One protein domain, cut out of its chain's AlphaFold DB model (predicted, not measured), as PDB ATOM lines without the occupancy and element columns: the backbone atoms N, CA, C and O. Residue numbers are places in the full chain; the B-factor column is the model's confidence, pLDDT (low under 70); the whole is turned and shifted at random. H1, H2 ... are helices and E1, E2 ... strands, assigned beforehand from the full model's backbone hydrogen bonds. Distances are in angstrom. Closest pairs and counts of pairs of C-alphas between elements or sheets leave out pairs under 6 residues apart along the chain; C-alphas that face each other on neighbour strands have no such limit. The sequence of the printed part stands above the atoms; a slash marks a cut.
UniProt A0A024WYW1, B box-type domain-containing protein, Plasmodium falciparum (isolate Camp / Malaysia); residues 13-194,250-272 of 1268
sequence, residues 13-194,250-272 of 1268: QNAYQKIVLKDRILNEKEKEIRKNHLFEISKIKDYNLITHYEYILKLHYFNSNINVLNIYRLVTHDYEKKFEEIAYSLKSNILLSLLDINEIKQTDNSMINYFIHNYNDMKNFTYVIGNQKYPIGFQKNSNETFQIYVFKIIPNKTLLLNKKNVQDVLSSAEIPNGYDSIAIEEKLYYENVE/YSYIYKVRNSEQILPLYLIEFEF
ATOM      1  N   GLN A  13      44.637 112.842  33.030       73.50
ATOM      2  CA  GLN A  13      43.455 113.006  33.871       73.50
ATOM      3  C   GLN A  13      42.769 111.675  34.231       73.50
ATOM      4  O   GLN A  13      42.308 111.535  35.364       73.50
ATOM      5  N   ASN A  14      42.774 110.679  33.335       72.25
ATOM      6  CA  ASN A  14      42.254 109.340  33.634       72.25
ATOM      7  C   ASN A  14      43.165 108.611  34.636       72.25
ATOM      8  O   ASN A  14      42.677 108.047  35.614       72.25
ATOM      9  N   ALA A  15      44.488 108.669  34.439       71.06
ATOM     10  CA  ALA A  15      45.463 108.076  35.356       71.06
ATOM     11  C   ALA A  15      45.402 108.709  36.760       71.06
ATOM     12  O   ALA A  15      45.370 107.999  37.767       71.06
ATOM     13  N   TYR A  16      45.303 110.041  36.834       77.38
ATOM     14  CA  TYR A  16      45.143 110.768  38.094       77.38
ATOM     15  C   TYR A  16      43.853 110.370  38.829       77.38
ATOM     16  O   TYR A  16      43.888 110.080  40.026       77.38
ATOM     17  N   GLN A  17      42.719 110.282  38.118       73.12
ATOM     18  CA  GLN A  17      41.448 109.833  38.699       73.12
ATOM     19  C   GLN A  17      41.549 108.405  39.260       73.12
ATOM     20  O   GLN A  17      41.236 108.176  40.426       73.12
ATOM     21  N   LYS A  18      42.074 107.472  38.465       72.56
ATOM     22  CA  LYS A  18      42.269 106.047  38.789       72.56
ATOM     23  C   LYS A  18      43.127 105.799  40.039       72.56
ATOM     24  O   LYS A  18      42.875 104.848  40.777       72.56
ATOM     25  N   ILE A  19      44.137 106.639  40.285       70.25
ATOM     26  CA  ILE A  19      45.108 106.454  41.378       70.25
ATOM     27  C   ILE A  19      44.729 107.268  42.625       70.25
ATOM     28  O   ILE A  19      44.712 106.724  43.732       70.25
ATOM     29  N   VAL A  20      44.383 108.552  42.466       65.75
ATOM     30  CA  VAL A  20      44.154 109.491  43.584       65.75
ATOM     31  C   VAL A  20      42.672 109.609  43.968       65.75
ATOM     32  O   VAL A  20      42.353 109.835  45.138       65.75
ATOM     33  N   LEU A  21      41.751 109.419  43.019       61.81
ATOM     34  CA  LEU A  21      40.302 109.585  43.202       61.81
ATOM     35  C   LEU A  21      39.542 108.254  43.067       61.81
ATOM     36  O   LEU A  21      38.511 108.200  42.401       61.81
ATOM     37  N   LYS A  22      40.032 107.196  43.731       50.66
ATOM     38  CA  LYS A  22      39.389 105.868  43.773       50.66
ATOM     39  C   LYS A  22      37.893 105.959  44.128       50.66
ATOM     40  O   LYS A  22      37.534 106.188  45.282       50.66
ATOM     41  N   ASP A  23      37.062 105.776  43.105       40.66
ATOM     42  CA  ASP A  23      35.627 105.467  43.098       40.66
ATOM     43  C   ASP A  23      34.721 106.180  44.117       40.66
ATOM     44  O   ASP A  23      33.855 105.549  44.728       40.66
ATOM     45  N   ARG A  24      34.832 107.513  44.251       40.97
ATOM     46  CA  ARG A  24      33.719 108.355  44.743       40.97
ATOM     47  C   ARG A  24      33.615 109.693  44.014       40.97
ATOM     48  O   ARG A  24      34.586 110.439  43.917       40.97
ATOM     49  N   ILE A  25      32.392 110.029  43.602       46.69
ATOM     50  CA  ILE A  25      31.990 111.410  43.317       46.69
ATOM     51  C   ILE A  25      31.972 112.139  44.667       46.69
ATOM     52  O   ILE A  25      31.226 111.747  45.562       46.69
ATOM     53  N   LEU A  26      32.827 113.149  44.826       42.69
ATOM     54  CA  LEU A  26      33.010 113.897  46.075       42.69
ATOM     55  C   LEU A  26      32.753 115.385  45.847       42.69
ATOM     56  O   LEU A  26      33.140 115.945  44.815       42.69
ATOM     57  N   ASN A  27      32.116 116.017  46.830       42.75
ATOM     58  CA  ASN A  27      31.744 117.424  46.768       42.75
ATOM     59  C   ASN A  27      32.981 118.324  46.833       42.75
ATOM     60  O   ASN A  27      34.034 117.945  47.342       42.75
ATOM     61  N   GLU A  28      32.865 119.554  46.337       47.72
ATOM     62  CA  GLU A  28      34.023 120.448  46.190       47.72
ATOM     63  C   GLU A  28      34.684 120.789  47.534       47.72
ATOM     64  O   GLU A  28      35.908 120.745  47.637       47.72
ATOM     65  N   LYS A  29      33.883 120.931  48.598       41.16
ATOM     66  CA  LYS A  29      34.361 121.100  49.982       41.16
ATOM     67  C   LYS A  29      35.227 119.931  50.479       41.16
ATOM     68  O   LYS A  29      36.152 120.125  51.260       41.16
ATOM     69  N   GLU A  30      34.979 118.706  50.009       43.94
ATOM     70  CA  GLU A  30      35.790 117.531  50.365       43.94
ATOM     71  C   GLU A  30      37.122 117.495  49.594       43.94
ATOM     72  O   GLU A  30      38.097 116.910  50.069       43.94
ATOM     73  N   LYS A  31      37.197 118.155  48.427       48.25
ATOM     74  CA  LYS A  31      38.454 118.345  47.682       48.25
ATOM     75  C   LYS A  31      39.367 119.340  48.405       48.25
ATOM     76  O   LYS A  31      40.568 119.100  48.488       48.25
ATOM     77  N   GLU A  32      38.806 120.409  48.973       47.38
ATOM     78  CA  GLU A  32      39.543 121.390  49.788       47.38
ATOM     79  C   GLU A  32      40.106 120.755  51.067       47.38
ATOM     80  O   GLU A  32      41.306 120.843  51.321       47.38
ATOM     81  N   ILE A  33      39.284 120.008  51.816       46.91
ATOM     82  CA  ILE A  33      39.734 119.290  53.023       46.91
ATOM     83  C   ILE A  33      40.878 118.313  52.696       46.91
ATOM     84  O   ILE A  33      41.836 118.207  53.459       46.91
ATOM     85  N   ARG A  34      40.844 117.639  51.534       50.56
ATOM     86  CA  ARG A  34      41.957 116.785  51.085       50.56
ATOM     87  C   ARG A  34      43.217 117.567  50.707       50.56
ATOM     88  O   ARG A  34      44.301 117.070  51.005       50.56
ATOM     89  N   LYS A  35      43.114 118.764  50.108       53.12
ATOM     90  CA  LYS A  35      44.285 119.615  49.790       53.12
ATOM     91  C   LYS A  35      45.096 119.961  51.045       53.12
ATOM     92  O   LYS A  35      46.323 119.898  51.004       53.12
ATOM     93  N   ASN A  36      44.428 120.218  52.169       50.97
ATOM     94  CA  ASN A  36      45.088 120.542  53.440       50.97
ATOM     95  C   ASN A  36      45.913 119.374  54.025       50.97
ATOM     96  O   ASN A  36      46.813 119.614  54.821       50.97
ATOM     97  N   HIS A  37      45.656 118.126  53.613       56.22
ATOM     98  CA  HIS A  37      46.430 116.942  54.016       56.22
ATOM     99  C   HIS A  37      47.573 116.575  53.044       56.22
ATOM    100  O   HIS A  37      48.263 115.577  53.260       56.22
ATOM    101  N   LEU A  38      47.789 117.340  51.967       63.12
ATOM    102  CA  LEU A  38      48.891 117.092  51.024       63.12
ATOM    103  C   LEU A  38      50.229 117.638  51.537       63.12
ATOM    104  O   LEU A  38      51.276 117.032  51.292       63.12
ATOM    105  N   PHE A  39      50.188 118.775  52.233       68.56
ATOM    106  CA  PHE A  39      51.359 119.574  52.584       68.56
ATOM    107  C   PHE A  39      51.799 119.367  54.037       68.56
ATOM    108  O   PHE A  39      50.982 119.293  54.949       68.56
ATOM    109  N   GLU A  40      53.110 119.305  54.245       73.56
ATOM    110  CA  GLU A  40      53.755 119.096  55.544       73.56
ATOM    111  C   GLU A  40      55.127 119.780  55.515       73.56
ATOM    112  O   GLU A  40      55.945 119.451  54.658       73.56
ATOM    113  N   ILE A  41      55.398 120.706  56.445       74.69
ATOM    114  CA  ILE A  41      56.755 121.237  56.645       74.69
ATOM    115  C   ILE A  41      57.492 120.350  57.648       74.69
ATOM    116  O   ILE A  41      57.232 120.409  58.850       74.69
ATOM    117  N   SER A  42      58.467 119.582  57.163       77.19
ATOM    118  CA  SER A  42      59.410 118.844  58.009       77.19
ATOM    119  C   SER A  42      60.858 119.072  57.566       77.19
ATOM    120  O   SER A  42      61.218 118.936  56.397       77.19
ATOM    121  N   LYS A  43      61.719 119.470  58.512       83.50
ATOM    122  CA  LYS A  43      63.145 119.718  58.248       83.50
ATOM    123  C   LYS A  43      63.899 118.394  58.153       83.50
ATOM    124  O   LYS A  43      63.935 117.632  59.121       83.50
ATOM    125  N   ILE A  44      64.544 118.148  57.017       84.62
ATOM    126  CA  ILE A  44      65.325 116.931  56.795       84.62
ATOM    127  C   ILE A  44      66.663 117.023  57.536       84.62
ATOM    128  O   ILE A  44      67.318 118.065  57.549       84.62
ATOM    129  N   LYS A  45      67.055 115.908  58.163       82.06
ATOM    130  CA  LYS A  45      68.342 115.725  58.856       82.06
ATOM    131  C   LYS A  45      69.247 114.674  58.197       82.06
ATOM    132  O   LYS A  45      70.352 114.451  58.681       82.06
ATOM    133  N   ASP A  46      68.788 114.014  57.131       85.00
ATOM    134  CA  ASP A  46      69.589 113.027  56.403       85.00
ATOM    135  C   ASP A  46      70.680 113.722  55.576       85.00
ATOM    136  O   ASP A  46      70.410 114.405  54.585       85.00
ATOM    137  N   TYR A  47      71.926 113.513  55.994       83.94
ATOM    138  CA  TYR A  47      73.122 114.047  55.355       83.94
ATOM    139  C   TYR A  47      73.308 113.549  53.912       83.94
ATOM    140  O   TYR A  47      73.805 114.295  53.066       83.94
ATOM    141  N   ASN A  48      72.867 112.328  53.589       86.12
ATOM    142  CA  ASN A  48      72.964 111.783  52.232       86.12
ATOM    143  C   ASN A  48      72.006 112.508  51.277       86.12
ATOM    144  O   ASN A  48      72.376 112.838  50.152       86.12
ATOM    145  N   LEU A  49      70.792 112.824  51.741       83.19
ATOM    146  CA  LEU A  49      69.830 113.613  50.971       83.19
ATOM    147  C   LEU A  49      70.304 115.067  50.818       83.19
ATOM    148  O   LEU A  49      70.238 115.616  49.719       83.19
ATOM    149  N   ILE A  50      70.847 115.675  51.879       85.69
ATOM    150  CA  ILE A  50      71.395 117.043  51.829       85.69
ATOM    151  C   ILE A  50      72.550 117.137  50.820       85.69
ATOM    152  O   ILE A  50      72.507 117.976  49.920       85.69
ATOM    153  N   THR A  51      73.537 116.241  50.899       85.00
ATOM    154  CA  THR A  51      74.680 116.221  49.965       85.00
ATOM    155  C   THR A  51      74.280 115.865  48.529       85.00
ATOM    156  O   THR A  51      74.863 116.401  47.584       85.00
ATOM    157  N   HIS A  52      73.246 115.040  48.330       86.88
ATOM    158  CA  HIS A  52      72.667 114.781  47.009       86.88
ATOM    159  C   HIS A  52      72.080 116.053  46.376       86.88
ATOM    160  O   HIS A  52      72.398 116.372  45.228       86.88
ATOM    161  N   TYR A  53      71.277 116.823  47.119       87.00
ATOM    162  CA  TYR A  53      70.713 118.077  46.609       87.00
ATOM    163  C   TYR A  53      71.754 119.195  46.473       87.00
ATOM    164  O   TYR A  53      71.697 119.968  45.518       87.00
ATOM    165  N   GLU A  54      72.766 119.236  47.340       86.75
ATOM    166  CA  GLU A  54      73.927 120.108  47.168       86.75
ATOM    167  C   GLU A  54      74.670 119.806  45.856       86.75
ATOM    168  O   GLU A  54      74.988 120.720  45.094       86.75
ATOM    169  N   TYR A  55      74.889 118.527  45.531       88.19
ATOM    170  CA  TYR A  55      75.483 118.119  44.255       88.19
ATOM    171  C   TYR A  55      74.602 118.498  43.050       88.19
ATOM    172  O   TYR A  55      75.117 118.999  42.048       88.19
ATOM    173  N   ILE A  56      73.277 118.343  43.157       86.62
ATOM    174  CA  ILE A  56      72.318 118.799  42.136       86.62
ATOM    175  C   ILE A  56      72.444 120.311  41.898       86.62
ATOM    176  O   ILE A  56      72.538 120.731  40.742       86.62
ATOM    177  N   LEU A  57      72.504 121.132  42.951       86.25
ATOM    178  CA  LEU A  57      72.666 122.587  42.833       86.25
ATOM    179  C   LEU A  57      74.027 122.964  42.222       86.25
ATOM    180  O   LEU A  57      74.091 123.816  41.330       86.25
ATOM    181  N   LYS A  58      75.109 122.275  42.616       87.69
ATOM    182  CA  LYS A  58      76.454 122.428  42.024       87.69
ATOM    183  C   LYS A  58      76.467 122.151  40.518       87.69
ATOM    184  O   LYS A  58      77.175 122.844  39.783       87.69
ATOM    185  N   LEU A  59      75.665 121.192  40.047       84.44
ATOM    186  CA  LEU A  59      75.471 120.928  38.619       84.44
ATOM    187  C   LEU A  59      74.625 122.005  37.922       84.44
ATOM    188  O   LEU A  59      75.043 122.487  36.875       84.44
ATOM    189  N   HIS A  60      73.484 122.420  38.485       81.38
ATOM    190  CA  HIS A  60      72.582 123.390  37.835       81.38
ATOM    191  C   HIS A  60      73.225 124.778  37.654       81.38
ATOM    192  O   HIS A  60      73.034 125.410  36.611       81.38
ATOM    193  N   TYR A  61      74.038 125.218  38.625       82.19
ATOM    194  CA  TYR A  61      74.747 126.507  38.600       82.19
ATOM    195  C   TYR A  61      76.186 126.450  38.071       82.19
ATOM    196  O   TYR A  61      76.814 127.496  37.890       82.19
ATOM    197  N   PHE A  62      76.734 125.254  37.825       78.94
ATOM    198  CA  PHE A  62      78.142 125.046  37.444       78.94
ATOM    199  C   PHE A  62      79.146 125.697  38.420       78.94
ATOM    200  O   PHE A  62      80.215 126.160  38.015       78.94
ATOM    201  N   ASN A  63      78.811 125.727  39.713       79.19
ATOM    202  CA  ASN A  63      79.599 126.374  40.762       79.19
ATOM    203  C   ASN A  63      79.905 125.381  41.890       79.19
ATOM    204  O   ASN A  63      78.998 124.768  42.441       79.19
ATOM    205  N   SER A  64      81.181 125.227  42.251       78.50
ATOM    206  CA  SER A  64      81.630 124.317  43.314       78.50
ATOM    207  C   SER A  64      81.315 124.796  44.731       78.50
ATOM    208  O   SER A  64      81.348 123.989  45.656       78.50
ATOM    209  N   ASN A  65      81.043 126.090  44.909       81.56
ATOM    210  CA  ASN A  65      81.064 126.764  46.210       81.56
ATOM    211  C   ASN A  65      79.679 126.856  46.870       81.56
ATOM    212  O   ASN A  65      79.473 127.711  47.720       81.56
ATOM    213  N   ILE A  66      78.721 126.035  46.440       85.12
ATOM    214  CA  ILE A  66      77.388 125.961  47.046       85.12
ATOM    215  C   ILE A  66      77.445 125.072  48.291       85.12
ATOM    216  O   ILE A  66      77.872 123.926  48.190       85.12
ATOM    217  N   ASN A  67      76.970 125.560  49.433       83.81
ATOM    218  CA  ASN A  67      76.748 124.742  50.630       83.81
ATOM    219  C   ASN A  67      75.258 124.777  50.955       83.81
ATOM    220  O   ASN A  67      74.684 125.866  51.034       83.81
ATOM    221  N   VAL A  68      74.627 123.618  51.153       86.19
ATOM    222  CA  VAL A  68      73.230 123.575  51.611       86.19
ATOM    223  C   VAL A  68      73.191 123.718  53.130       86.19
ATOM    224  O   VAL A  68      73.801 122.935  53.852       86.19
ATOM    225  N   LEU A  69      72.454 124.718  53.612       84.31
ATOM    226  CA  LEU A  69      72.279 124.999  55.035       84.31
ATOM    227  C   LEU A  69      71.114 124.188  55.610       84.31
ATOM    228  O   LEU A  69      71.261 123.530  56.636       84.31
ATOM    229  N   ASN A  70      69.960 124.220  54.936       84.69
ATOM    230  CA  ASN A  70      68.732 123.562  55.379       84.69
ATOM    231  C   ASN A  70      67.936 123.021  54.184       84.69
ATOM    232  O   ASN A  70      67.899 123.637  53.119       84.69
ATOM    233  N   ILE A  71      67.236 121.900  54.386       88.12
ATOM    234  CA  ILE A  71      66.198 121.409  53.470       88.12
ATOM    235  C   ILE A  71      64.915 121.184  54.267       88.12
ATOM    236  O   ILE A  71      64.904 120.432  55.248       88.12
ATOM    237  N   TYR A  72      63.830 121.803  53.818       86.25
ATOM    238  CA  TYR A  72      62.480 121.575  54.315       86.25
ATOM    239  C   TYR A  72      61.691 120.798  53.267       86.25
ATOM    240  O   TYR A  72      61.567 121.223  52.120       86.25
ATOM    241  N   ARG A  73      61.153 119.650  53.665       85.81
ATOM    242  CA  ARG A  73      60.098 118.942  52.942       85.81
ATOM    243  C   ARG A  73      58.825 119.788  52.969       85.81
ATOM    244  O   ARG A  73      58.610 120.503  53.943       85.81
ATOM    245  N   LEU A  74      58.037 119.736  51.893       83.19
ATOM    246  CA  LEU A  74      56.785 120.498  51.752       83.19
ATOM    247  C   LEU A  74      55.538 119.612  51.615       83.19
ATOM    248  O   LEU A  74      54.423 120.109  51.745       83.19
ATOM    249  N   VAL A  75      55.708 118.318  51.333       82.69
ATOM    250  CA  VAL A  75      54.639 117.378  50.952       82.69
ATOM    251  C   VAL A  75      54.805 116.037  51.665       82.69
ATOM    252  O   VAL A  75      55.915 115.507  51.751       82.69
ATOM    253  N   THR A  76      53.700 115.435  52.106       81.19
ATOM    254  CA  THR A  76      53.687 114.128  52.790       81.19
ATOM    255  C   THR A  76      54.270 112.997  51.924       81.19
ATOM    256  O   THR A  76      54.129 112.967  50.698       81.19
ATOM    257  N   HIS A  77      54.949 112.028  52.548       81.44
ATOM    258  CA  HIS A  77      55.619 110.935  51.821       81.44
ATOM    259  C   HIS A  77      54.646 110.006  51.069       81.44
ATOM    260  O   HIS A  77      54.961 109.513  49.985       81.44
ATOM    261  N   ASP A  78      53.425 109.839  51.579       79.31
ATOM    262  CA  ASP A  78      52.390 109.034  50.923       79.31
ATOM    263  C   ASP A  78      51.767 109.713  49.697       79.31
ATOM    264  O   ASP A  78      51.147 109.032  48.878       79.31
ATOM    265  N   TYR A  79      51.892 111.038  49.555       81.81
ATOM    266  CA  TYR A  79      51.472 111.737  48.339       81.81
ATOM    267  C   TYR A  79      52.577 111.745  47.275       81.81
ATOM    268  O   TYR A  79      52.283 111.540  46.100       81.81
ATOM    269  N   GLU A  80      53.847 111.846  47.684       84.88
ATOM    270  CA  GLU A  80      55.001 111.646  46.794       84.88
ATOM    271  C   GLU A  80      54.949 110.274  46.093       84.88
ATOM    272  O   GLU A  80      55.069 110.210  44.870       84.88
ATOM    273  N   LYS A  81      54.650 109.193  46.831       84.81
ATOM    274  CA  LYS A  81      54.463 107.848  46.250       84.81
ATOM    275  C   LYS A  81      53.322 107.779  45.233       84.81
ATOM    276  O   LYS A  81      53.498 107.212  44.162       84.81
ATOM    277  N   LYS A  82      52.164 108.382  45.524       82.56
ATOM    278  CA  LYS A  82      51.010 108.406  44.597       82.56
ATOM    279  C   LYS A  82      51.316 109.196  43.324       82.56
ATOM    280  O   LYS A  82      50.867 108.823  42.244       82.56
ATOM    281  N   PHE A  83      52.100 110.267  43.436       85.00
ATOM    282  CA  PHE A  83      52.594 111.031  42.290       85.00
ATOM    283  C   PHE A  83      53.557 110.195  41.427       85.00
ATOM    284  O   PHE A  83      53.469 110.208  40.199       85.00
ATOM    285  N   GLU A  84      54.417 109.391  42.056       86.12
ATOM    286  CA  GLU A  84      55.282 108.428  41.365       86.12
ATOM    287  C   GLU A  84      54.484 107.296  40.693       86.12
ATOM    288  O   GLU A  84      54.722 107.001  39.522       86.12
ATOM    289  N   GLU A  85      53.461 106.738  41.350       84.44
ATOM    290  CA  GLU A  85      52.514 105.781  40.749       84.44
ATOM    291  C   GLU A  85      51.824 106.347  39.491       84.44
ATOM    292  O   GLU A  85      51.701 105.640  38.485       84.44
ATOM    293  N   ILE A  86      51.430 107.630  39.495       83.69
ATOM    294  CA  ILE A  86      50.877 108.304  38.305       83.69
ATOM    295  C   ILE A  86      51.911 108.333  37.175       83.69
ATOM    296  O   ILE A  86      51.589 107.927  36.053       83.69
ATOM    297  N   ALA A  87      53.151 108.745  37.452       84.44
ATOM    298  CA  ALA A  87      54.217 108.781  36.450       84.44
ATOM    299  C   ALA A  87      54.490 107.390  35.845       84.44
ATOM    300  O   ALA A  87      54.550 107.256  34.619       84.44
ATOM    301  N   TYR A  88      54.555 106.344  36.680       85.31
ATOM    302  CA  TYR A  88      54.704 104.957  36.230       85.31
ATOM    303  C   TYR A  88      53.533 104.488  35.357       85.31
ATOM    304  O   TYR A  88      53.766 103.884  34.309       85.31
ATOM    305  N   SER A  89      52.286 104.795  35.735       81.25
ATOM    306  CA  SER A  89      51.101 104.402  34.953       81.25
ATOM    307  C   SER A  89      51.086 105.017  33.546       81.25
ATOM    308  O   SER A  89      50.771 104.335  32.570       81.25
ATOM    309  N   LEU A  90      51.532 106.271  33.427       79.94
ATOM    310  CA  LEU A  90      51.654 107.007  32.165       79.94
ATOM    311  C   LEU A  90      52.947 106.691  31.393       79.94
ATOM    312  O   LEU A  90      53.112 107.163  30.269       79.94
ATOM    313  N   LYS A  91      53.869 105.913  31.981       81.62
ATOM    314  CA  LYS A  91      55.232 105.661  31.473       81.62
ATOM    315  C   LYS A  91      56.013 106.960  31.207       81.62
ATOM    316  O   LYS A  91      56.770 107.054  30.242       81.62
ATOM    317  N   SER A  92      55.805 107.960  32.063       82.81
ATOM    318  CA  SER A  92      56.442 109.278  31.995       82.81
ATOM    319  C   SER A  92      57.635 109.365  32.952       82.81
ATOM    320  O   SER A  92      57.607 108.818  34.054       82.81
ATOM    321  N   ASN A  93      58.683 110.080  32.538       85.25
ATOM    322  CA  ASN A  93      59.837 110.374  33.385       85.25
ATOM    323  C   ASN A  93      59.552 111.617  34.229       85.25
ATOM    324  O   ASN A  93      59.328 112.691  33.670       85.25
ATOM    325  N   ILE A  94      59.643 111.501  35.554       87.00
ATOM    326  CA  ILE A  94      59.573 112.667  36.441       87.00
ATOM    327  C   ILE A  94      60.806 113.542  36.211       87.00
ATOM    328  O   ILE A  94      61.939 113.069  36.308       87.00
ATOM    329  N   LEU A  95      60.582 114.824  35.935       88.00
ATOM    330  CA  LEU A  95      61.643 115.819  35.811       88.00
ATOM    331  C   LEU A  95      61.701 116.697  37.064       88.00
ATOM    332  O   LEU A  95      60.683 116.925  37.717       88.00
ATOM    333  N   LEU A  96      62.895 117.203  37.378       86.69
ATOM    334  CA  LEU A  96      63.111 118.186  38.436       86.69
ATOM    335  C   LEU A  96      63.284 119.578  37.820       86.69
ATOM    336  O   LEU A  96      64.054 119.747  36.876       86.69
ATOM    337  N   SER A  97      62.595 120.564  38.385       86.56
ATOM    338  CA  SER A  97      62.796 121.990  38.117       86.56
ATOM    339  C   SER A  97      63.088 122.700  39.429       86.56
ATOM    340  O   SER A  97      62.462 122.408  40.448       86.56
ATOM    341  N   LEU A  98      64.004 123.660  39.397       85.31
ATOM    342  CA  LEU A  98      64.238 124.591  40.498       85.31
ATOM    343  C   LEU A  98      63.564 125.929  40.156       85.31
ATOM    344  O   LEU A  98      63.537 126.294  38.978       85.31
ATOM    345  N   LEU A  99      63.017 126.637  41.144       80.94
ATOM    346  CA  LEU A  99      62.503 128.007  41.001       80.94
ATOM    347  C   LEU A  99      62.956 128.870  42.186       80.94
ATOM    348  O   LEU A  99      62.943 128.421  43.335       80.94
ATOM    349  N   ASP A 100      63.348 130.107  41.892       78.62
ATOM    350  CA  ASP A 100      63.738 131.115  42.881       78.62
ATOM    351  C   ASP A 100      62.487 131.657  43.594       78.62
ATOM    352  O   ASP A 100      61.470 131.936  42.953       78.62
ATOM    353  N   ILE A 101      62.545 131.839  44.918       74.44
ATOM    354  CA  ILE A 101      61.447 132.472  45.663       74.44
ATOM    355  C   ILE A 101      61.163 133.885  45.142       74.44
ATOM    356  O   ILE A 101      60.008 134.290  45.116       74.44
ATOM    357  N   ASN A 102      62.167 134.611  44.647       69.06
ATOM    358  CA  ASN A 102      61.987 135.960  44.110       69.06
ATOM    359  C   ASN A 102      61.089 136.019  42.853       69.06
ATOM    360  O   ASN A 102      60.545 137.079  42.544       69.06
ATOM    361  N   GLU A 103      60.898 134.903  42.138       64.06
ATOM    362  CA  GLU A 103      59.941 134.802  41.024       64.06
ATOM    363  C   GLU A 103      58.498 134.551  41.519       64.06
ATOM    364  O   GLU A 103      57.527 134.816  40.807       64.06
ATOM    365  N   ILE A 104      58.344 134.090  42.764       67.44
ATOM    366  CA  ILE A 104      57.073 133.771  43.417       67.44
ATOM    367  C   ILE A 104      56.705 134.904  44.384       67.44
ATOM    368  O   ILE A 104      57.217 134.991  45.496       67.44
ATOM    369  N   LYS A 105      55.762 135.766  43.985       57.25
ATOM    370  CA  LYS A 105      55.287 136.899  44.804       57.25
ATOM    371  C   LYS A 105      54.558 136.426  46.073       57.25
ATOM    372  O   LYS A 105      53.336 136.306  46.080       57.25
ATOM    373  N   GLN A 106      55.311 136.165  47.137       55.69
ATOM    374  CA  GLN A 106      54.797 135.847  48.467       55.69
ATOM    375  C   GLN A 106      54.498 137.135  49.241       55.69
ATOM    376  O   GLN A 106      55.372 137.979  49.423       55.69
ATOM    377  N   THR A 107      53.261 137.269  49.714       47.44
ATOM    378  CA  THR A 107      52.817 138.336  50.632       47.44
ATOM    379  C   THR A 107      52.661 137.851  52.076       47.44
ATOM    380  O   THR A 107      52.584 138.666  52.993       47.44
ATOM    381  N   ASP A 108      52.630 136.531  52.282       46.06
ATOM    382  CA  ASP A 108      52.096 135.900  53.487       46.06
ATOM    383  C   ASP A 108      53.160 135.020  54.163       46.06
ATOM    384  O   ASP A 108      53.769 134.164  53.522       46.06
ATOM    385  N   ASN A 109      53.322 135.157  55.484       50.06
ATOM    386  CA  ASN A 109      54.367 134.506  56.301       50.06
ATOM    387  C   ASN A 109      54.269 132.962  56.428       50.06
ATOM    388  O   ASN A 109      54.825 132.382  57.360       50.06
ATOM    389  N   SER A 110      53.528 132.268  55.559       58.44
ATOM    390  CA  SER A 110      53.261 130.827  55.687       58.44
ATOM    391  C   SER A 110      53.267 130.113  54.333       58.44
ATOM    392  O   SER A 110      52.266 130.084  53.619       58.44
ATOM    393  N   MET A 111      54.403 129.486  54.001       63.41
ATOM    394  CA  MET A 111      54.647 128.856  52.690       63.41
ATOM    395  C   MET A 111      53.544 127.871  52.266       63.41
ATOM    396  O   MET A 111      53.119 127.887  51.115       63.41
ATOM    397  N   ILE A 112      53.035 127.046  53.195       61.06
ATOM    398  CA  ILE A 112      51.942 126.093  52.921       61.06
ATOM    399  C   ILE A 112      50.687 126.814  52.408       61.06
ATOM    400  O   ILE A 112      50.103 126.385  51.414       61.06
ATOM    401  N   ASN A 113      50.284 127.917  53.043       61.62
ATOM    402  CA  ASN A 113      49.050 128.621  52.690       61.62
ATOM    403  C   ASN A 113      49.134 129.219  51.279       61.62
ATOM    404  O   ASN A 113      48.157 129.148  50.535       61.62
ATOM    405  N   TYR A 114      50.315 129.692  50.861       70.12
ATOM    406  CA  TYR A 114      50.550 130.118  49.478       70.12
ATOM    407  C   TYR A 114      50.274 128.983  48.473       70.12
ATOM    408  O   TYR A 114      49.547 129.187  47.501       70.12
ATOM    409  N   PHE A 115      50.798 127.774  48.714       71.50
ATOM    410  CA  PHE A 115      50.573 126.620  47.829       71.50
ATOM    411  C   PHE A 115      49.143 126.059  47.884       71.50
ATOM    412  O   PHE A 115      48.687 125.493  46.891       71.50
ATOM    413  N   ILE A 116      48.425 126.221  49.001       67.00
ATOM    414  CA  ILE A 116      47.014 125.823  49.123       67.00
ATOM    415  C   ILE A 116      46.105 126.791  48.355       67.00
ATOM    416  O   ILE A 116      45.293 126.338  47.545       67.00
ATOM    417  N   HIS A 117      46.254 128.105  48.564       65.25
ATOM    418  CA  HIS A 117      45.432 129.117  47.893       65.25
ATOM    419  C   HIS A 117      45.738 129.202  46.391       65.25
ATOM    420  O   HIS A 117      44.821 129.118  45.575       65.25
ATOM    421  N   ASN A 118      47.018 129.253  46.012       66.69
ATOM    422  CA  ASN A 118      47.453 129.477  44.627       66.69
ATOM    423  C   ASN A 118      47.772 128.162  43.882       66.69
ATOM    424  O   ASN A 118      48.556 128.140  42.933       66.69
ATOM    425  N   TYR A 119      47.174 127.038  44.302       70.75
ATOM    426  CA  TYR A 119      47.433 125.710  43.720       70.75
ATOM    427  C   TYR A 119      47.159 125.652  42.209       70.75
ATOM    428  O   TYR A 119      47.881 125.000  41.456       70.75
ATOM    429  N   ASN A 120      46.107 126.336  41.756       69.62
ATOM    430  CA  ASN A 120      45.714 126.349  40.348       69.62
ATOM    431  C   ASN A 120      46.697 127.186  39.504       69.62
ATOM    432  O   ASN A 120      46.984 126.833  38.359       69.62
ATOM    433  N   ASP A 121      47.265 128.245  40.088       72.75
ATOM    434  CA  ASP A 121      48.227 129.139  39.436       72.75
ATOM    435  C   ASP A 121      49.609 128.513  39.237       72.75
ATOM    436  O   ASP A 121      50.386 129.015  38.428       72.75
ATOM    437  N   MET A 122      49.890 127.362  39.863       74.50
ATOM    438  CA  MET A 122      51.099 126.568  39.590       74.50
ATOM    439  C   MET A 122      51.267 126.270  38.090       74.50
ATOM    440  O   MET A 122      52.378 126.260  37.564       74.50
ATOM    441  N   LYS A 123      50.153 126.116  37.365       74.44
ATOM    442  CA  LYS A 123      50.108 125.951  35.904       74.44
ATOM    443  C   LYS A 123      50.748 127.112  35.121       74.44
ATOM    444  O   LYS A 123      51.181 126.920  33.982       74.44
ATOM    445  N   ASN A 124      50.760 128.315  35.694       74.88
ATOM    446  CA  ASN A 124      51.170 129.545  35.021       74.88
ATOM    447  C   ASN A 124      52.685 129.803  35.107       74.88
ATOM    448  O   ASN A 124      53.192 130.610  34.327       74.88
ATOM    449  N   PHE A 125      53.413 129.118  35.998       78.06
ATOM    450  CA  PHE A 125      54.869 129.242  36.098       78.06
ATOM    451  C   PHE A 125      55.605 128.551  34.938       78.06
ATOM    452  O   PHE A 125      55.144 127.571  34.347       78.06
ATOM    453  N   THR A 126      56.791 129.071  34.622       79.31
ATOM    454  CA  THR A 126      57.702 128.555  33.593       79.31
ATOM    455  C   THR A 126      58.788 127.693  34.229       79.31
ATOM    456  O   THR A 126      59.736 128.218  34.806       79.31
ATOM    457  N   TYR A 127      58.680 126.372  34.111       84.81
ATOM    458  CA  TYR A 127      59.595 125.446  34.779       84.81
ATOM    459  C   TYR A 127      60.876 125.228  33.963       84.81
ATOM    460  O   TYR A 127      60.839 124.586  32.913       84.81
ATOM    461  N   VAL A 128      62.005 125.777  34.423       82.88
ATOM    462  CA  VAL A 128      63.308 125.688  33.739       82.88
ATOM    463  C   VAL A 128      64.047 124.411  34.139       82.88
ATOM    464  O   VAL A 128      64.475 124.254  35.283       82.88
ATOM    465  N   ILE A 129      64.260 123.524  33.167       83.06
ATOM    466  CA  ILE A 129      64.882 122.210  33.353       83.06
ATOM    467  C   ILE A 129      66.219 122.169  32.602       83.06
ATOM    468  O   ILE A 129      66.265 122.404  31.391       83.06
ATOM    469  N   GLY A 130      67.303 121.867  33.320       79.06
ATOM    470  CA  GLY A 130      68.680 121.937  32.824       79.06
ATOM    471  C   GLY A 130      69.475 123.070  33.479       79.06
ATOM    472  O   GLY A 130      69.283 123.371  34.654       79.06
ATOM    473  N   ASN A 131      70.392 123.691  32.736       78.25
ATOM    474  CA  ASN A 131      71.219 124.794  33.246       78.25
ATOM    475  C   ASN A 131      70.343 125.984  33.688       78.25
ATOM    476  O   ASN A 131      69.436 126.366  32.952       78.25
ATOM    477  N   GLN A 132      70.652 126.622  34.822       74.12
ATOM    478  CA  GLN A 132      69.883 127.773  35.319       74.12
ATOM    479  C   GLN A 132      70.712 129.055  35.488       74.12
ATOM    480  O   GLN A 132      71.941 129.033  35.592       74.12
ATOM    481  N   LYS A 133      70.011 130.196  35.511       77.00
ATOM    482  CA  LYS A 133      70.556 131.520  35.853       77.00
ATOM    483  C   LYS A 133      70.691 131.639  37.369       77.00
ATOM    484  O   LYS A 133      69.837 131.141  38.090       77.00
ATOM    485  N   TYR A 134      71.749 132.301  37.837       81.62
ATOM    486  CA  TYR A 134      71.976 132.545  39.268       81.62
ATOM    487  C   TYR A 134      70.781 133.256  39.933       81.62
ATOM    488  O   TYR A 134      70.167 134.093  39.267       81.62
ATOM    489  N   PRO A 135      70.495 132.980  41.223       79.56
ATOM    490  CA  PRO A 135      69.378 133.591  41.940       79.56
ATOM    491  C   PRO A 135      69.390 135.121  41.918       79.56
ATOM    492  O   PRO A 135      70.448 135.767  41.909       79.56
ATOM    493  N   ILE A 136      68.199 135.708  41.966       72.19
ATOM    494  CA  ILE A 136      68.007 137.152  42.047       72.19
ATOM    495  C   ILE A 136      68.619 137.640  43.368       72.19
ATOM    496  O   ILE A 136      68.347 137.114  44.442       72.19
ATOM    497  N   GLY A 137      69.509 138.633  43.280       67.44
ATOM    498  CA  GLY A 137      70.304 139.122  44.415       67.44
ATOM    499  C   GLY A 137      71.762 138.646  44.431       67.44
ATOM    500  O   GLY A 137      72.611 139.384  44.927       67.44
ATOM    501  N   PHE A 138      72.112 137.527  43.777       72.94
ATOM    502  CA  PHE A 138      73.495 137.010  43.742       72.94
ATOM    503  C   PHE A 138      74.526 138.031  43.219       72.94
ATOM    504  O   PHE A 138      75.661 138.073  43.688       72.94
ATOM    505  N   GLN A 139      74.124 138.895  42.280       66.94
ATOM    506  CA  GLN A 139      74.963 139.981  41.752       66.94
ATOM    507  C   GLN A 139      75.191 141.140  42.740       66.94
ATOM    508  O   GLN A 139      76.124 141.913  42.545       66.94
ATOM    509  N   LYS A 140      74.344 141.289  43.768       68.62
ATOM    510  CA  LYS A 140      74.484 142.312  44.816       68.62
ATOM    511  C   LYS A 140      75.361 141.805  45.960       68.62
ATOM    512  O   LYS A 140      76.271 142.513  46.369       68.62
ATOM    513  N   ASN A 141      75.114 140.579  46.427       69.25
ATOM    514  CA  ASN A 141      75.889 139.919  47.476       69.25
ATOM    515  C   ASN A 141      75.954 138.406  47.221       69.25
ATOM    516  O   ASN A 141      74.967 137.696  47.382       69.25
ATOM    517  N   SER A 142      77.137 137.866  46.914       65.50
ATOM    518  CA  SER A 142      77.326 136.414  46.738       65.50
ATOM    519  C   SER A 142      77.206 135.604  48.037       65.50
ATOM    520  O   SER A 142      77.084 134.385  47.998       65.50
ATOM    521  N   ASN A 143      77.307 136.272  49.190       67.75
ATOM    522  CA  ASN A 143      77.491 135.641  50.501       67.75
ATOM    523  C   ASN A 143      76.194 135.543  51.328       67.75
ATOM    524  O   ASN A 143      76.239 135.058  52.465       67.75
ATOM    525  N   GLU A 144      75.078 136.020  50.774       77.31
ATOM    526  CA  GLU A 144      73.732 135.881  51.336       77.31
ATOM    527  C   GLU A 144      73.217 134.435  51.227       77.31
ATOM    528  O   GLU A 144      73.786 133.592  50.526       77.31
ATOM    529  N   THR A 145      72.154 134.140  51.975       81.44
ATOM    530  CA  THR A 145      71.465 132.847  51.965       81.44
ATOM    531  C   THR A 145      70.327 132.875  50.953       81.44
ATOM    532  O   THR A 145      69.357 133.612  51.128       81.44
ATOM    533  N   PHE A 146      70.431 132.059  49.912       84.50
ATOM    534  CA  PHE A 146      69.434 131.931  48.856       84.50
ATOM    535  C   PHE A 146      68.446 130.813  49.189       84.50
ATOM    536  O   PHE A 146      68.825 129.780  49.744       84.50
ATOM    537  N   GLN A 147      67.179 131.022  48.835       84.88
ATOM    538  CA  GLN A 147      66.090 130.073  49.046       84.88
ATOM    539  C   GLN A 147      65.494 129.663  47.695       84.88
ATOM    540  O   GLN A 147      65.209 130.520  46.858       84.88
ATOM    541  N   ILE A 148      65.311 128.359  47.475       87.25
ATOM    542  CA  ILE A 148      64.806 127.794  46.213       87.25
ATOM    543  C   ILE A 148      63.788 126.689  46.465       87.25
ATOM    544  O   ILE A 148      63.980 125.837  47.335       87.25
ATOM    545  N   TYR A 149      62.754 126.651  45.629       86.88
ATOM    546  CA  TYR A 149      61.812 125.543  45.558       86.88
ATOM    547  C   TYR A 149      62.230 124.496  44.525       86.88
ATOM    548  O   TYR A 149      62.548 124.818  43.381       86.88
ATOM    549  N   VAL A 150      62.158 123.226  44.917       87.69
ATOM    550  CA  VAL A 150      62.320 122.056  44.047       87.69
ATOM    551  C   VAL A 150      60.942 121.512  43.687       87.69
ATOM    552  O   VAL A 150      60.188 121.101  44.571       87.69
ATOM    553  N   PHE A 151      60.638 121.440  42.395       88.25
ATOM    554  CA  PHE A 151      59.407 120.861  41.862       88.25
ATOM    555  C   PHE A 151      59.694 119.554  41.112       88.25
ATOM    556  O   PHE A 151      60.569 119.517  40.245       88.25
ATOM    557  N   LYS A 152      58.922 118.499  41.401       89.69
ATOM    558  CA  LYS A 152      58.778 117.311  40.538       89.69
ATOM    559  C   LYS A 152      57.668 117.578  39.509       89.69
ATOM    560  O   LYS A 152      56.629 118.133  39.861       89.69
ATOM    561  N   ILE A 153      57.874 117.190  38.250       89.75
ATOM    562  CA  ILE A 153      56.953 117.455  37.127       89.75
ATOM    563  C   ILE A 153      56.732 116.174  36.312       89.75
ATOM    564  O   ILE A 153      57.698 115.471  36.017       89.75
ATOM    565  N   ILE A 154      55.485 115.903  35.907       88.69
ATOM    566  CA  ILE A 154      55.105 114.785  35.022       88.69
ATOM    567  C   ILE A 154      54.787 115.311  33.605       88.69
ATOM    568  O   ILE A 154      53.649 115.712  33.320       88.69
ATOM    569  N   PRO A 155      55.769 115.315  32.682       85.88
ATOM    570  CA  PRO A 155      55.533 115.581  31.269       85.88
ATOM    571  C   PRO A 155      54.818 114.389  30.613       85.88
ATOM    572  O   PRO A 155      55.433 113.366  30.301       85.88
ATOM    573  N   ASN A 156      53.514 114.514  30.371       82.31
ATOM    574  CA  ASN A 156      52.787 113.618  29.470       82.31
ATOM    575  C   ASN A 156      52.547 114.316  28.127       82.31
ATOM    576  O   ASN A 156      52.371 115.536  28.102       82.31
ATOM    577  N   LYS A 157      52.553 113.541  27.030       82.81
ATOM    578  CA  LYS A 157      52.307 113.988  25.641       82.81
ATOM    579  C   LYS A 157      52.871 115.400  25.388       82.81
ATOM    580  O   LYS A 157      52.118 116.369  25.325       82.81
ATOM    581  N   THR A 158      54.199 115.511  25.324       83.31
ATOM    582  CA  THR A 158      54.939 116.777  25.186       83.31
ATOM    583  C   THR A 158      54.954 117.295  23.748       83.31
ATOM    584  O   THR A 158      55.346 116.581  22.824       83.31
ATOM    585  N   LEU A 159      54.599 118.565  23.546       83.56
ATOM    586  CA  LEU A 159      54.859 119.283  22.294       83.56
ATOM    587  C   LEU A 159      56.187 120.045  22.397       83.56
ATOM    588  O   LEU A 159      56.317 120.939  23.227       83.56
ATOM    589  N   LEU A 160      57.163 119.725  21.546       84.19
ATOM    590  CA  LEU A 160      58.430 120.460  21.464       84.19
ATOM    591  C   LEU A 160      58.334 121.572  20.407       84.19
ATOM    592  O   LEU A 160      58.049 121.295  19.240       84.19
ATOM    593  N   LEU A 161      58.559 122.829  20.805       78.81
ATOM    594  CA  LEU A 161      58.438 123.983  19.906       78.81
ATOM    595  C   LEU A 161      59.767 124.335  19.222       78.81
ATOM    596  O   LEU A 161      60.750 124.686  19.868       78.81
ATOM    597  N   ASN A 162      59.753 124.311  17.888       74.06
ATOM    598  CA  ASN A 162      60.843 124.768  17.020       74.06
ATOM    599  C   ASN A 162      60.591 126.204  16.525       74.06
ATOM    600  O   ASN A 162      59.436 126.626  16.469       74.06
ATOM    601  N   LYS A 163      61.632 126.917  16.050       68.38
ATOM    602  CA  LYS A 163      61.569 128.332  15.593       68.38
ATOM    603  C   LYS A 163      60.395 128.705  14.660       68.38
ATOM    604  O   LYS A 163      60.023 129.868  14.623       68.38
ATOM    605  N   LYS A 164      59.807 127.756  13.919       61.59
ATOM    606  CA  LYS A 164      58.631 127.990  13.051       61.59
ATOM    607  C   LYS A 164      57.283 128.001  13.787       61.59
ATOM    608  O   LYS A 164      56.359 128.626  13.296       61.59
ATOM    609  N   ASN A 165      57.173 127.314  14.924       64.56
ATOM    610  CA  ASN A 165      55.909 127.059  15.629       64.56
ATOM    611  C   ASN A 165      55.810 127.832  16.959       64.56
ATOM    612  O   ASN A 165      54.746 127.884  17.568       64.56
ATOM    613  N   VAL A 166      56.923 128.406  17.437       64.75
ATOM    614  CA  VAL A 166      56.971 129.195  18.683       64.75
ATOM    615  C   VAL A 166      56.031 130.407  18.613       64.75
ATOM    616  O   VAL A 166      55.324 130.672  19.582       64.75
ATOM    617  N   GLN A 167      55.960 131.094  17.466       61.81
ATOM    618  CA  GLN A 167      55.151 132.307  17.275       61.81
ATOM    619  C   GLN A 167      53.651 132.067  17.526       61.81
ATOM    620  O   GLN A 167      53.014 132.802  18.281       61.81
ATOM    621  N   ASP A 168      53.102 131.004  16.937       61.22
ATOM    622  CA  ASP A 168      51.666 130.689  16.962       61.22
ATOM    623  C   ASP A 168      51.208 130.192  18.345       61.22
ATOM    624  O   ASP A 168      50.091 130.456  18.791       61.22
ATOM    625  N   VAL A 169      52.096 129.505  19.071       61.25
ATOM    626  CA  VAL A 169      51.793 128.935  20.395       61.25
ATOM    627  C   VAL A 169      52.064 129.939  21.529       61.25
ATOM    628  O   VAL A 169      51.313 129.987  22.501       61.25
ATOM    629  N   LEU A 170      53.059 130.828  21.393       61.78
ATOM    630  CA  LEU A 170      53.267 131.959  22.317       61.78
ATOM    631  C   LEU A 170      52.321 133.152  22.072       61.78
ATOM    632  O   LEU A 170      52.346 134.118  22.841       61.78
ATOM    633  N   SER A 171      51.517 133.140  21.005       56.47
ATOM    634  CA  SER A 171      50.439 134.119  20.784       56.47
ATOM    635  C   SER A 171      49.075 133.600  21.247       56.47
ATOM    636  O   SER A 171      48.325 134.367  21.840       56.47
ATOM    637  N   SER A 172      48.785 132.308  21.061       57.25
ATOM    638  CA  SER A 172      47.559 131.665  21.566       57.25
ATOM    639  C   SER A 172      47.589 131.329  23.065       57.25
ATOM    640  O   SER A 172      46.529 131.206  23.670       57.25
ATOM    641  N   ALA A 173      48.775 131.206  23.677       59.44
ATOM    642  CA  ALA A 173      49.039 130.957  25.108       59.44
ATOM    643  C   ALA A 173      48.504 129.634  25.713       59.44
ATOM    644  O   ALA A 173      49.018 129.187  26.750       59.44
ATOM    645  N   GLU A 174      47.522 129.000  25.077       64.56
ATOM    646  CA  GLU A 174      46.965 127.690  25.413       64.56
ATOM    647  C   GLU A 174      47.803 126.522  24.864       64.56
ATOM    648  O   GLU A 174      48.642 126.675  23.977       64.56
ATOM    649  N   ILE A 175      47.575 125.320  25.404       72.44
ATOM    650  CA  ILE A 175      48.260 124.096  24.967       72.44
ATOM    651  C   ILE A 175      47.393 123.369  23.926       72.44
ATOM    652  O   ILE A 175      46.252 123.020  24.255       72.44
ATOM    653  N   PRO A 176      47.904 123.089  22.707       76.25
ATOM    654  CA  PRO A 176      47.139 122.425  21.654       76.25
ATOM    655  C   PRO A 176      46.486 121.114  22.107       76.25
ATOM    656  O   PRO A 176      47.110 120.267  22.750       76.25
ATOM    657  N   ASN A 177      45.209 120.944  21.762       66.19
ATOM    658  CA  ASN A 177      44.412 119.797  22.194       66.19
ATOM    659  C   ASN A 177      44.993 118.483  21.643       66.19
ATOM    660  O   ASN A 177      45.084 118.294  20.433       66.19
ATOM    661  N   GLY A 178      45.390 117.591  22.556       69.19
ATOM    662  CA  GLY A 178      46.147 116.365  22.272       69.19
ATOM    663  C   GLY A 178      47.459 116.261  23.062       69.19
ATOM    664  O   GLY A 178      47.952 115.151  23.268       69.19
ATOM    665  N   TYR A 179      47.978 117.391  23.555       79.50
ATOM    666  CA  TYR A 179      49.196 117.480  24.363       79.50
ATOM    667  C   TYR A 179      48.876 117.922  25.804       79.50
ATOM    668  O   TYR A 179      48.090 118.851  26.013       79.50
ATOM    669  N   ASP A 180      49.507 117.281  26.795       81.38
ATOM    670  CA  ASP A 180      49.349 117.611  28.227       81.38
ATOM    671  C   ASP A 180      50.506 118.505  28.737       81.38
ATOM    672  O   ASP A 180      50.512 118.945  29.890       81.38
ATOM    673  N   SER A 181      51.514 118.781  27.901       84.69
ATOM    674  CA  SER A 181      52.646 119.662  28.226       84.69
ATOM    675  C   SER A 181      53.370 120.187  26.975       84.69
ATOM    676  O   SER A 181      53.236 119.639  25.881       84.69
ATOM    677  N   ILE A 182      54.144 121.262  27.135       86.19
ATOM    678  CA  ILE A 182      54.960 121.907  26.095       86.19
ATOM    679  C   ILE A 182      56.396 122.053  26.598       86.19
ATOM    680  O   ILE A 182      56.594 122.426  27.751       86.19
ATOM    681  N   ALA A 183      57.377 121.821  25.722       86.62
ATOM    682  CA  ALA A 183      58.794 122.091  25.951       86.62
ATOM    683  C   ALA A 183      59.328 123.116  24.930       86.62
ATOM    684  O   ALA A 183      59.107 122.980  23.724       86.62
ATOM    685  N   ILE A 184      60.052 124.129  25.410       84.94
ATOM    686  CA  ILE A 184      60.632 125.218  24.606       84.94
ATOM    687  C   ILE A 184      62.112 125.357  24.976       84.94
ATOM    688  O   ILE A 184      62.424 125.461  26.158       84.94
ATOM    689  N   GLU A 185      63.030 125.381  24.007       81.94
ATOM    690  CA  GLU A 185      64.436 125.719  24.287       81.94
ATOM    691  C   GLU A 185      64.521 127.166  24.810       81.94
ATOM    692  O   GLU A 185      63.969 128.082  24.196       81.94
ATOM    693  N   GLU A 186      65.224 127.385  25.927       74.00
ATOM    694  CA  GLU A 186      65.233 128.670  26.646       74.00
ATOM    695  C   GLU A 186      65.620 129.852  25.736       74.00
ATOM    696  O   GLU A 186      65.003 130.917  25.785       74.00
ATOM    697  N   LYS A 187      66.592 129.642  24.838       72.25
ATOM    698  CA  LYS A 187      67.038 130.645  23.857       72.25
ATOM    699  C   LYS A 187      65.891 131.133  22.970       72.25
ATOM    700  O   LYS A 187      65.743 132.333  22.768       72.25
ATOM    701  N   LEU A 188      65.048 130.213  22.496       69.38
ATOM    702  CA  LEU A 188      63.923 130.516  21.606       69.38
ATOM    703  C   LEU A 188      62.780 131.232  22.328       69.38
ATOM    704  O   LEU A 188      61.966 131.889  21.684       69.38
ATOM    705  N   TYR A 189      62.701 131.100  23.652       69.31
ATOM    706  CA  TYR A 189      61.732 131.834  24.453       69.31
ATOM    707  C   TYR A 189      62.128 133.312  24.554       69.31
ATOM    708  O   TYR A 189      61.369 134.180  24.125       69.31
ATOM    709  N   TYR A 190      63.343 133.608  25.029       68.56
ATOM    710  CA  TYR A 190      63.788 134.996  25.214       68.56
ATOM    711  C   TYR A 190      63.996 135.750  23.889       68.56
ATOM    712  O   TYR A 190      63.553 136.893  23.803       68.56
ATOM    713  N   GLU A 191      64.511 135.097  22.832       61.88
ATOM    714  CA  GLU A 191      64.606 135.679  21.473       61.88
ATOM    715  C   GLU A 191      63.269 136.275  20.976       61.88
ATOM    716  O   GLU A 191      63.280 137.232  20.209       61.88
ATOM    717  N   ASN A 192      62.120 135.731  21.405       55.06
ATOM    718  CA  ASN A 192      60.791 136.189  20.979       55.06
ATOM    719  C   ASN A 192      60.069 137.074  22.014       55.06
ATOM    720  O   ASN A 192      59.129 137.789  21.660       55.06
ATOM    721  N   VAL A 193      60.490 137.060  23.284       56.12
ATOM    722  CA  VAL A 193      59.952 137.956  24.326       56.12
ATOM    723  C   VAL A 193      60.530 139.369  24.185       56.12
ATOM    724  O   VAL A 193      59.784 140.340  24.302       56.12
ATOM    725  N   GLU A 194      61.816 139.500  23.846       45.84
ATOM    726  CA  GLU A 194      62.466 140.803  23.610       45.84
ATOM    727  C   GLU A 194      61.843 141.572  22.428       45.84
ATOM    728  O   GLU A 194      61.778 142.803  22.446       45.84
ATOM    729  N   TYR A 250      72.117 123.755  27.822       65.19
ATOM    730  CA  TYR A 250      70.969 122.929  27.468       65.19
ATOM    731  C   TYR A 250      69.902 123.148  28.541       65.19
ATOM    732  O   TYR A 250      69.963 122.556  29.619       65.19
ATOM    733  N   SER A 251      68.981 124.066  28.265       79.75
ATOM    734  CA  SER A 251      67.892 124.453  29.159       79.75
ATOM    735  C   SER A 251      66.576 124.509  28.385       79.75
ATOM    736  O   SER A 251      66.486 125.102  27.307       79.75
ATOM    737  N   TYR A 252      65.555 123.851  28.932       85.19
ATOM    738  CA  TYR A 252      64.210 123.806  28.369       85.19
ATOM    739  C   TYR A 252      63.205 124.331  29.385       85.19
ATOM    740  O   TYR A 252      63.181 123.892  30.532       85.19
ATOM    741  N   ILE A 253      62.351 125.246  28.939       85.06
ATOM    742  CA  ILE A 253      61.193 125.723  29.681       85.06
ATOM    743  C   ILE A 253      60.036 124.766  29.404       85.06
ATOM    744  O   ILE A 253      59.647 124.573  28.250       85.06
ATOM    745  N   TYR A 254      59.478 124.191  30.464       86.56
ATOM    746  CA  TYR A 254      58.271 123.380  30.413       86.56
ATOM    747  C   TYR A 254      57.052 124.193  30.869       86.56
ATOM    748  O   TYR A 254      57.073 124.827  31.925       86.56
ATOM    749  N   LYS A 255      55.975 124.138  30.076       85.56
ATOM    750  CA  LYS A 255      54.629 124.619  30.438       85.56
ATOM    751  C   LYS A 255      53.661 123.437  30.442       85.56
ATOM    752  O   LYS A 255      53.773 122.532  29.616       85.56
ATOM    753  N   VAL A 256      52.724 123.424  31.382       84.25
ATOM    754  CA  VAL A 256      51.978 122.220  31.781       84.25
ATOM    755  C   VAL A 256      50.464 122.455  31.647       84.25
ATOM    756  O   VAL A 256      50.013 123.597  31.741       84.25
ATOM    757  N   ARG A 257      49.656 121.419  31.357       82.44
ATOM    758  CA  ARG A 257      48.205 121.595  31.130       82.44
ATOM    759  C   ARG A 257      47.391 121.628  32.424       82.44
ATOM    760  O   ARG A 257      46.471 122.445  32.507       82.44
ATOM    761  N   ASN A 258      47.742 120.804  33.407       81.00
ATOM    762  CA  ASN A 258      47.037 120.665  34.684       81.00
ATOM    763  C   ASN A 258      47.994 120.932  35.864       81.00
ATOM    764  O   ASN A 258      49.171 120.580  35.793       81.00
ATOM    765  N   SER A 259      47.510 121.530  36.956       81.62
ATOM    766  CA  SER A 259      48.317 121.790  38.164       81.62
ATOM    767  C   SER A 259      48.722 120.497  38.882       81.62
ATOM    768  O   SER A 259      49.793 120.423  39.475       81.62
ATOM    769  N   GLU A 260      47.924 119.438  38.746       82.44
ATOM    770  CA  GLU A 260      48.161 118.108  39.313       82.44
ATOM    771  C   GLU A 260      49.375 117.371  38.710       82.44
ATOM    772  O   GLU A 260      49.839 116.383  39.274       82.44
ATOM    773  N   GLN A 261      49.914 117.843  37.580       83.81
ATOM    774  CA  GLN A 261      51.164 117.344  36.985       83.81
ATOM    775  C   GLN A 261      52.424 117.888  37.687       83.81
ATOM    776  O   GLN A 261      53.537 117.526  37.298       83.81
ATOM    777  N   ILE A 262      52.268 118.779  38.671       87.06
ATOM    778  CA  ILE A 262      53.338 119.512  39.356       87.06
ATOM    779  C   ILE A 262      53.281 119.210  40.860       87.06
ATOM    780  O   ILE A 262      52.210 119.198  41.468       87.06
ATOM    781  N   LEU A 263      54.448 119.009  41.476       86.56
ATOM    782  CA  LEU A 263      54.582 118.728  42.903       86.56
ATOM    783  C   LEU A 263      55.721 119.557  43.534       86.56
ATOM    784  O   LEU A 263      56.887 119.232  43.295       86.56
ATOM    785  N   PRO A 264      55.435 120.597  44.345       86.12
ATOM    786  CA  PRO A 264      56.457 121.259  45.159       86.12
ATOM    787  C   PRO A 264      56.936 120.287  46.244       86.12
ATOM    788  O   PRO A 264      56.157 119.849  47.085       86.12
ATOM    789  N   LEU A 265      58.213 119.912  46.205       85.50
ATOM    790  CA  LEU A 265      58.754 118.828  47.024       85.50
ATOM    791  C   LEU A 265      59.606 119.342  48.190       85.50
ATOM    792  O   LEU A 265      59.382 118.952  49.339       85.50
ATOM    793  N   TYR A 266      60.561 120.226  47.885       87.88
ATOM    794  CA  TYR A 266      61.518 120.771  48.849       87.88
ATOM    795  C   TYR A 266      61.646 122.289  48.735       87.88
ATOM    796  O   TYR A 266      61.579 122.847  47.642       87.88
ATOM    797  N   LEU A 267      61.904 122.928  49.871       87.31
ATOM    798  CA  LEU A 267      62.493 124.255  49.991       87.31
ATOM    799  C   LEU A 267      63.936 124.075  50.480       87.31
ATOM    800  O   LEU A 267      64.155 123.477  51.535       87.31
ATOM    801  N   ILE A 268      64.911 124.559  49.713       87.88
ATOM    802  CA  ILE A 268      66.340 124.470  50.033       87.88
ATOM    803  C   ILE A 268      66.882 125.863  50.339       87.88
ATOM    804  O   ILE A 268      66.719 126.780  49.535       87.88
ATOM    805  N   GLU A 269      67.578 125.990  51.467       87.62
ATOM    806  CA  GLU A 269      68.364 127.168  51.833       87.62
ATOM    807  C   GLU A 269      69.851 126.870  51.626       87.62
ATOM    808  O   GLU A 269      70.357 125.863  52.129       87.62
ATOM    809  N   PHE A 270      70.564 127.727  50.898       87.75
ATOM    810  CA  PHE A 270      71.971 127.510  50.551       87.75
ATOM    811  C   PHE A 270      72.743 128.823  50.385       87.75
ATOM    812  O   PHE A 270      72.169 129.897  50.236       87.75
ATOM    813  N   GLU A 271      74.068 128.739  50.393       86.94
ATOM    814  CA  GLU A 271      74.975 129.885  50.254       86.94
ATOM    815  C   GLU A 271      76.113 129.575  49.270       86.94
ATOM    816  O   GLU A 271      76.508 128.419  49.125       86.94
ATOM    817  N   PHE A 272      76.686 130.593  48.618       82.56
ATOM    818  CA  PHE A 272      77.822 130.425  47.692       82.56
ATOM    819  C   PHE A 272      79.197 130.618  48.373       82.56
ATOM    820  O   PHE A 272      80.108 131.231  47.803       82.56
TER     821      PHE A 272
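This is residues 13 to 194 and 250 to 272 of the 1268 residues of the protein "B box-type domain-containing protein" of Plasmodium falciparum (isolate Camp / Malaysia) (UniProt A0A024WYW1). Two twisted sheets make a sandwich, only partly face to face and with strands crossed at 43 degrees, E3 of the five-stranded sheet beside E4 of the four-stranded one. H3 and H4 lie over one face of the larger sheet and H5 over the other; H1 packs on H4, and residues 21 to 31, of which 28 to 31 belong to H2, stick out. The 205 printed residues hold eight named helices and nine named strands, in the order H1 H2 E1 H3 E2 H4 E3 H5 H6 E4 E5 E6 H7 E7 H8 E8 E9, class mixed. The sheets run E1 E2 E9 E5 E3, antiparallel, and E4 E8 E7 E6, mixed; the whole is compact, radius of gyration of the C-alphas 17.8 A, spans 52 by 46 by 33 A.

Find C-alpha 13 at (43.455, 113.006, 33.871), where H1, residues 13 to 20, begins; H2, 28 to 35, and E1, 39 to 43, follow. Next come H3, 47 to 61, 20.9 A, E2, 67 to 75, 23.3 A, H4, 77 to 90, 20.4 A, and E3, 95 to 100. Then read H5, 111 to 117, H6, 120 to 124, E4, 127 to 130, E5, 145 to 153, 25.8 A, E6, 158 to 161, H7, 166 to 172, E7, 181 to 185, and H8, 186 to 194. E8, 251 to 256, precedes E9, 262 to 271, which runs 26.4 A to C-alpha 271 at (74.975, 129.885, 50.254).

In the larger sheet look for N 40 and O 74, 2.9 A, N 72 and O 267, 2.8 A, N 150 and O 266, 2.8 A, and N 97 and O 151, 2.9 A, within hydrogen-bond range. H3 is on it, across E9 at 89 degrees on the local plane, its closest C-alphas to E2 being Glu 54 and Val 68, 5.7 A. H4 is on the same face, H5 on the opposite one. H1 touches H4, closest C-alphas Ala 15 and Ile 86, 6.2 A. The closest C-alphas of E3 and E4 are Ser 97 and Ile 129, 5.2 A. In the smaller sheet find N 129 and O 252, 2.9 A, N 184 and O 253, 2.9 A, and N 161 and O 183, 3.0 A, within that range. E6, H7 and E7 form a strand-helix-strand unit, parallel neighbour strands with a helix between, its crossover right-handed. H6, only just, with 5 pairs of C-alphas within 10 A, and H7 only graze this sheet; H8 is on it, over none of its strands. O i to N i+4 pairs are all within range in H1, H2, H3, H5 and H7, but 9 of 10 in H4, 4 of 5 in H8 and 0 of 1 in H6, where 2 of 2 O i to N i+3 pairs are.

The C-alphas farthest apart are those of Asp 23 and Lys 140, 53.6 A. Residues 195 to 249 are not printed; C-alphas 194 and 250 stand 20.2 A apart across this cut. Of the links printed whole, E4 to E5 is long. Mean pLDDT of the printed part is 74.7, and 64 residues are under 70, among them 20 to 39, 102 to 113 and 163 to 174.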